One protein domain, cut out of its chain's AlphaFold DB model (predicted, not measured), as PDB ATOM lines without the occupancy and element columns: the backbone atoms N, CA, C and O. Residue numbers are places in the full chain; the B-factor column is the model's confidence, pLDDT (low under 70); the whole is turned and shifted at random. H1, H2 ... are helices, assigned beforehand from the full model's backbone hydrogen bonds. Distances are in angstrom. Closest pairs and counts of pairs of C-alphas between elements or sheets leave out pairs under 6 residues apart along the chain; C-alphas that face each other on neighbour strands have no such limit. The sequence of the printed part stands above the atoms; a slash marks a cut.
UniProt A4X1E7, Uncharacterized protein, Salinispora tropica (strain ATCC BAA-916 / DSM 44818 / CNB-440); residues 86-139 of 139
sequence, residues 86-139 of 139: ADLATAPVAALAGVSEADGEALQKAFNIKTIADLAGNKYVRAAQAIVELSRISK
ATOM      1  N   ALA A  86     295.781 159.933 444.163       60.25
ATOM      2  CA  ALA A  86     294.378 160.001 443.771       60.25
ATOM      3  C   ALA A  86     293.764 161.393 444.019       60.25
ATOM      4  O   ALA A  86     293.032 161.884 443.165       60.25
ATOM      5  N   ASP A  87     294.106 162.049 445.131       62.78
ATOM      6  CA  ASP A  87     293.632 163.398 445.464       62.78
ATOM      7  C   ASP A  87     294.341 164.478 444.637       62.78
ATOM      8  O   ASP A  87     293.730 165.488 444.275       62.78
ATOM      9  N   LEU A  88     295.599 164.239 444.248       65.56
ATOM     10  CA  LEU A  88     296.339 165.126 443.343       65.56
ATOM     11  C   LEU A  88     295.706 165.204 441.953       65.56
ATOM     12  O   LEU A  88     295.722 166.261 441.332       65.56
ATOM     13  N   ALA A  89     295.093 164.127 441.459       62.62
ATOM     14  CA  ALA A  89     294.412 164.160 440.165       62.62
ATOM     15  C   ALA A  89     293.239 165.162 440.151       62.62
ATOM     16  O   ALA A  89     292.983 165.809 439.133       62.62
ATOM     17  N   THR A  90     292.557 165.322 441.286       68.75
ATOM     18  CA  THR A  90     291.471 166.295 441.491       68.75
ATOM     19  C   THR A  90     291.944 167.668 441.962       68.75
ATOM     20  O   THR A  90     291.153 168.612 441.956       68.75
ATOM     21  N   ALA A  91     293.214 167.803 442.348       71.31
ATOM     22  CA  ALA A  91     293.776 169.071 442.787       71.31
ATOM     23  C   ALA A  91     293.839 170.090 441.631       71.31
ATOM     24  O   ALA A  91     293.940 169.710 440.453       71.31
ATOM     25  N   PRO A  92     293.759 171.398 441.946       67.81
ATOM     26  CA  PRO A  92     293.886 172.442 440.945       67.81
ATOM     27  C   PRO A  92     295.281 172.438 440.312       67.81
ATOM     28  O   PRO A  92     296.259 172.064 440.950       67.81
ATOM     29  N   VAL A  93     295.393 172.908 439.068       68.44
ATOM     30  CA  VAL A  93     296.682 172.945 438.337       68.44
ATOM     31  C   VAL A  93     297.740 173.807 439.049       68.44
ATOM     32  O   VAL A  93     298.929 173.559 438.891       68.44
ATOM     33  N   ALA A  94     297.319 174.756 439.890       65.56
ATOM     34  CA  ALA A  94     298.195 175.553 440.756       65.56
ATOM     35  C   ALA A  94     298.930 174.731 441.840       65.56
ATOM     36  O   ALA A  94     299.843 175.243 442.473       65.56
ATOM     37  N   ALA A  95     298.550 173.465 442.059       66.19
ATOM     38  CA  ALA A  95     299.266 172.531 442.933       66.19
ATOM     39  C   ALA A  95     300.558 171.969 442.300       66.19
ATOM     40  O   ALA A  95     301.356 171.325 442.982       66.19
ATOM     41  N   LEU A  96     300.757 172.175 440.991       66.06
ATOM     42  CA  LEU A  96     301.988 171.801 440.298       66.06
ATOM     43  C   LEU A  96     303.073 172.847 440.567       66.06
ATOM     44  O   LEU A  96     302.837 174.047 440.400       66.06
ATOM     45  N   ALA A  97     304.273 172.390 440.928       60.22
ATOM     46  CA  ALA A  97     305.409 173.282 441.123       60.22
ATOM     47  C   ALA A  97     305.670 174.085 439.840       60.22
ATOM     48  O   ALA A  97     305.760 173.534 438.741       60.22
ATOM     49  N   GLY A  98     305.783 175.406 439.984       66.19
ATOM     50  CA  GLY A  98     306.058 176.315 438.870       66.19
ATOM     51  C   GLY A  98     304.830 176.805 438.094       66.19
ATOM     52  O   GLY A  98     305.006 177.580 437.156       66.19
ATOM     53  N   VAL A  99     303.606 176.424 438.481       69.00
ATOM     54  CA  VAL A  99     302.374 177.039 437.957       69.00
ATOM     55  C   VAL A  99     301.909 178.114 438.934       69.00
ATOM     56  O   VAL A  99     301.394 177.812 440.007       69.00
ATOM     57  N   SER A 100     302.088 179.384 438.567       72.81
ATOM     58  CA  SER A 100     301.557 180.493 439.364       72.81
ATOM     59  C   SER A 100     300.027 180.576 439.247       72.81
ATOM     60  O   SER A 100     299.441 180.070 438.286       72.81
ATOM     61  N   GLU A 101     299.352 181.255 440.184       75.06
ATOM     62  CA  GLU A 101     297.897 181.480 440.090       75.06
ATOM     63  C   GLU A 101     297.495 182.139 438.759       75.06
ATOM     64  O   GLU A 101     296.482 181.770 438.162       75.06
ATOM     65  N   ALA A 102     298.328 183.050 438.244       77.62
ATOM     66  CA  ALA A 102     298.105 183.716 436.963       77.62
ATOM     67  C   ALA A 102     298.122 182.731 435.779       77.62
ATOM     68  O   ALA A 102     297.286 182.827 434.874       77.62
ATOM     69  N   ASP A 103     299.030 181.754 435.800       76.06
ATOM     70  CA  ASP A 103     299.112 180.709 434.775       76.06
ATOM     71  C   ASP A 103     297.944 179.722 434.898       76.06
ATOM     72  O   ASP A 103     297.354 179.317 433.891       76.06
ATOM     73  N   GLY A 104     297.549 179.395 436.132       79.38
ATOM     74  CA  GLY A 104     296.360 178.593 436.417       79.38
ATOM     75  C   GLY A 104     295.085 179.226 435.851       79.38
ATOM     76  O   GLY A 104     294.292 178.552 435.186       79.38
ATOM     77  N   GLU A 105     294.911 180.537 436.029       80.69
ATOM     78  CA  GLU A 105     293.796 181.275 435.434       80.69
ATOM     79  C   GLU A 105     293.851 181.311 433.904       80.69
ATOM     80  O   GLU A 105     292.812 181.183 433.251       80.69
ATOM     81  N   ALA A 106     295.033 181.497 433.313       82.88
ATOM     82  CA  ALA A 106     295.193 181.519 431.861       82.88
ATOM     83  C   ALA A 106     294.821 180.164 431.237       82.88
ATOM     84  O   ALA A 106     294.089 180.116 430.243       82.88
ATOM     85  N   LEU A 107     295.247 179.061 431.858       81.88
ATOM     86  CA  LEU A 107     294.884 177.702 431.447       81.88
ATOM     87  C   LEU A 107     293.380 177.445 431.591       81.88
ATOM     88  O   LEU A 107     292.763 176.843 430.703       81.88
ATOM     89  N   GLN A 108     292.770 177.955 432.658       83.12
ATOM     90  CA  GLN A 108     291.328 177.873 432.847       83.12
ATOM     91  C   GLN A 108     290.568 178.699 431.800       83.12
ATOM     92  O   GLN A 108     289.606 178.209 431.215       83.12
ATOM     93  N   LYS A 109     291.008 179.919 431.486       82.81
ATOM     94  CA  LYS A 109     290.355 180.788 430.490       82.81
ATOM     95  C   LYS A 109     290.507 180.258 429.060       82.81
ATOM     96  O   LYS A 109     289.558 180.327 428.283       82.81
ATOM     97  N   ALA A 110     291.677 179.725 428.706       82.19
ATOM     98  CA  ALA A 110     291.979 179.293 427.340       82.19
ATOM     99  C   ALA A 110     291.491 177.872 427.025       82.19
ATOM    100  O   ALA A 110     291.050 177.598 425.907       82.19
ATOM    101  N   PHE A 111     291.569 176.960 427.997       77.75
ATOM    102  CA  PHE A 111     291.301 175.538 427.778       77.75
ATOM    103  C   PHE A 111     290.205 174.970 428.690       77.75
ATOM    104  O   PHE A 111     289.884 173.787 428.561       77.75
ATOM    105  N   ASN A 112     289.615 175.789 429.573       81.12
ATOM    106  CA  ASN A 112     288.631 175.381 430.585       81.12
ATOM    107  C   ASN A 112     289.136 174.249 431.498       81.12
ATOM    108  O   ASN A 112     288.365 173.405 431.946       81.12
ATOM    109  N   ILE A 113     290.445 174.235 431.757       83.38
ATOM    110  CA  ILE A 113     291.126 173.243 432.590       83.38
ATOM    111  C   ILE A 113     291.156 173.760 434.027       83.38
ATOM    112  O   ILE A 113     291.631 174.868 434.271       83.38
ATOM    113  N   LYS A 114     290.643 172.973 434.978       78.50
ATOM    114  CA  LYS A 114     290.648 173.336 436.407       78.50
ATOM    115  C   LYS A 114     291.522 172.410 437.233       78.50
ATOM    116  O   LYS A 114     292.161 172.874 438.170       78.50
ATOM    117  N   THR A 115     291.556 171.134 436.866       82.50
ATOM    118  CA  THR A 115     292.259 170.085 437.606       82.50
ATOM    119  C   THR A 115     293.446 169.529 436.826       82.50
ATOM    120  O   THR A 115     293.533 169.666 435.600       82.50
ATOM    121  N   ILE A 116     294.354 168.857 437.533       81.06
ATOM    122  CA  ILE A 116     295.466 168.120 436.915       81.06
ATOM    123  C   ILE A 116     294.931 167.010 435.986       81.06
ATOM    124  O   ILE A 116     295.465 166.804 434.893       81.06
ATOM    125  N   ALA A 117     293.828 166.350 436.356       80.94
ATOM    126  CA  ALA A 117     293.144 165.384 435.499       80.94
ATOM    127  C   ALA A 117     292.637 166.005 434.183       80.94
ATOM    128  O   ALA A 117     292.834 165.420 433.113       80.94
ATOM    129  N   ASP A 118     292.046 167.203 434.232       83.12
ATOM    130  CA  ASP A 118     291.593 167.919 433.031       83.12
ATOM    131  C   ASP A 118     292.770 168.297 432.119       83.12
ATOM    132  O   ASP A 118     292.669 168.211 430.890       83.12
ATOM    133  N   LEU A 119     293.907 168.674 432.714       83.56
ATOM    134  CA  LEU A 119     295.136 168.980 431.985       83.56
ATOM    135  C   LEU A 119     295.640 167.743 431.230       83.56
ATOM    136  O   LEU A 119     295.876 167.803 430.020       83.56
ATOM    137  N   ALA A 120     295.734 166.604 431.918       82.12
ATOM    138  CA  ALA A 120     296.159 165.330 431.334       82.12
ATOM    139  C   ALA A 120     295.154 164.776 430.301       82.12
ATOM    140  O   ALA A 120     295.519 164.039 429.375       82.12
ATOM    141  N   GLY A 121     293.872 165.116 430.438       82.19
ATOM    142  CA  GLY A 121     292.798 164.766 429.508       82.19
ATOM    143  C   GLY A 121     292.813 165.557 428.197       82.19
ATOM    144  O   GLY A 121     292.208 165.125 427.211       82.19
ATOM    145  N   ASN A 122     293.508 166.694 428.151       87.44
ATOM    146  CA  ASN A 122     293.406 167.631 427.043       87.44
ATOM    147  C   ASN A 122     294.062 167.109 425.746       87.44
ATOM    148  O   ASN A 122     295.225 166.700 425.714       87.44
ATOM    149  N   LYS A 123     293.323 167.183 424.628       85.38
ATOM    150  CA  LYS A 123     293.777 166.707 423.307       85.38
ATOM    151  C   LYS A 123     295.049 167.396 422.803       85.38
ATOM    152  O   LYS A 123     295.829 166.760 422.099       85.38
ATOM    153  N   TYR A 124     295.260 168.667 423.145       85.56
ATOM    154  CA  TYR A 124     296.425 169.434 422.707       85.56
ATOM    155  C   TYR A 124     297.678 169.012 423.473       85.56
ATOM    156  O   TYR A 124     298.711 168.768 422.856       85.56
ATOM    157  N   VAL A 125     297.560 168.832 424.792       87.06
ATOM    158  CA  VAL A 125     298.658 168.356 425.649       87.06
ATOM    159  C   VAL A 125     299.086 166.949 425.229       87.06
ATOM    160  O   VAL A 125     300.269 166.703 425.004       87.06
ATOM    161  N   ARG A 126     298.125 166.043 425.003       88.12
ATOM    162  CA  ARG A 126     298.402 164.679 424.520       88.12
ATOM    163  C   ARG A 126     299.060 164.658 423.140       88.12
ATOM    164  O   ARG A 126     299.975 163.873 422.908       88.12
ATOM    165  N   ALA A 127     298.602 165.510 422.222       85.50
ATOM    166  CA  ALA A 127     299.212 165.624 420.901       85.50
ATOM    167  C   ALA A 127     300.657 166.137 420.994       85.50
ATOM    168  O   ALA A 127     301.539 165.577 420.348       85.50
ATOM    169  N   ALA A 128     300.912 167.149 421.828       88.31
ATOM    170  CA  ALA A 128     302.252 167.681 422.052       88.31
ATOM    171  C   ALA A 128     303.197 166.624 422.647       88.31
ATOM    172  O   ALA A 128     304.293 166.434 422.123       88.31
ATOM    173  N   GLN A 129     302.750 165.884 423.669       89.75
ATOM    174  CA  GLN A 129     303.507 164.765 424.244       89.75
ATOM    175  C   GLN A 129     303.861 163.728 423.174       89.75
ATOM    176  O   GLN A 129     305.026 163.378 423.022       89.75
ATOM    177  N   ALA A 130     302.884 163.300 422.369       89.06
ATOM    178  CA  ALA A 130     303.121 162.331 421.303       89.06
ATOM    179  C   ALA A 130     304.159 162.821 420.277       89.06
ATOM    180  O   ALA A 130     305.019 162.049 419.860       89.06
ATOM    181  N   ILE A 131     304.113 164.098 419.886       90.50
ATOM    182  CA  ILE A 131     305.084 164.685 418.949       90.50
ATOM    183  C   ILE A 131     306.495 164.689 419.551       90.50
ATOM    184  O   ILE A 131     307.454 164.326 418.867       90.50
ATOM    185  N   VAL A 132     306.634 165.073 420.823       92.00
ATOM    186  CA  VAL A 132     307.931 165.101 421.517       92.00
ATOM    187  C   VAL A 132     308.508 163.694 421.661       92.00
ATOM    188  O   VAL A 132     309.687 163.498 421.375       92.00
ATOM    189  N   GLU A 133     307.694 162.708 422.040       93.38
ATOM    190  CA  GLU A 133     308.152 161.318 422.157       93.38
ATOM    191  C   GLU A 133     308.597 160.744 420.809       93.38
ATOM    192  O   GLU A 133     309.673 160.157 420.707       93.38
ATOM    193  N   LEU A 134     307.835 160.977 419.736       91.62
ATOM    194  CA  LEU A 134     308.241 160.551 418.393       91.62
ATOM    195  C   LEU A 134     309.541 161.232 417.941       91.62
ATOM    196  O   LEU A 134     310.388 160.583 417.331       91.62
ATOM    197  N   SER A 135     309.727 162.512 418.272       93.75
ATOM    198  CA  SER A 135     310.972 163.244 418.005       93.75
ATOM    199  C   SER A 135     312.170 162.636 418.743       93.75
ATOM    200  O   SER A 135     313.250 162.515 418.168       93.75
ATOM    201  N   ARG A 136     311.977 162.194 419.993       91.31
ATOM    202  CA  ARG A 136     313.017 161.504 420.774       91.31
ATOM    203  C   ARG A 136     313.398 160.152 420.173       91.31
ATOM    204  O   ARG A 136     314.576 159.819 420.178       91.31
ATOM    205  N   ILE A 137     312.424 159.394 419.663       92.81
ATOM    206  CA  ILE A 137     312.634 158.047 419.097       92.81
ATOM    207  C   ILE A 137     313.224 158.106 417.677       92.81
ATOM    208  O   ILE A 137     313.955 157.208 417.275       92.81
ATOM    209  N   SER A 138     312.908 159.146 416.902       83.44
ATOM    210  CA  SER A 138     313.342 159.306 415.504       83.44
ATOM    211  C   SER A 138     314.785 159.817 415.338       83.44
ATOM    212  O   SER A 138     315.182 160.149 414.216       83.44
ATOM    213  N   LYS A 139     315.546 159.943 416.426       62.06
ATOM    214  CA  LYS A 139     316.886 160.532 416.445       62.06
ATOM    215  C   LYS A 139     317.958 159.453 416.514       62.06
ATOM    216  O   LYS A 139     318.985 159.648 415.830       62.06
TER     217      LYS A 139
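Overview. This is residues 86 to 139 of the 139 residues of an uncharacterized protein of Salinispora tropica (strain ATCC BAA-916 / DSM 44818 / CNB-440) (UniProt A4X1E7). A small body of three short helices, H1, H2 and H3, has one long helical arm: H4 turns off from the end of H3, and residues 125 to 139, of which 125 to 137 belong to H4, stick out free of the rest. In the body, H1 meets H3, H2 runs near H3 without touching it, and the unnamed residues 91 to 100 lead from H1 to H2. The printed part has 54 residues with four named helices, in the order H1, H2, H3, H4, and no named strand; the class is all helix, with 37 residues in the named helices. The whole is loose, with a radius of gyration of the C-alphas of 12.8 A, and spans 37 by 25 by 20 A, the arm making the length.

Along the chain. Find C-alpha 86 at (294.378, 160.001, 443.771); here H1 begins, and it holds residues 86 to 90, 7.3 A from first to last C-alpha. Go on to C-alpha 101 at (297.897, 181.480, 440.090), where H2 begins; it holds residues 101 to 111 and is 15.2 A long. H3 follows with residues 116 to 121, 8.6 A. H4, the longest helix, holds residues 123 to 137 and runs 21.2 A to C-alpha 137 at (312.634, 158.047, 419.097).

Arrangement. Look first at Ala 89 in H1 and Ala 117 in H3: H1 and H3 touch, and these are their closest C-alphas, 5.0 A apart. H2 touches no helix, but H2 and H3 are near each other, with 5 pairs of C-alphas within 10 A. Then look at Ala 120 and Arg 126, the closest C-alphas of H3 and H4, 7.2 A apart; these helices are close but not clearly touching, and their lines stand about perpendicular, at 76 degrees. H1 and H2 are apart, and H4 is apart from both H1 and H2. In H2, H3 and H4 every O i to N i+4 pair is within hydrogen-bond range; in H1 0 of 1 is, while 2 of its 2 O i to N i+3 pairs are.

Size, cuts and confidence. The C-alphas of Asp 87 and Lys 139 are the two farthest apart, at 37.3 A. Without residues 125 to 139, you find a body of 39 residues that spans 25 by 22 by 12 A, with a radius of gyration of 9.3 A. The links from H2 to H3 and from H3 to H4 are tight, and that from H1 to H2 is short, with 10 residues. The printed part has no cut and ends at residue 139, the chain's last. Its mean pLDDT is 79.0; residues 86 to 90, residues 92 to 99 and residue 139 are under 70.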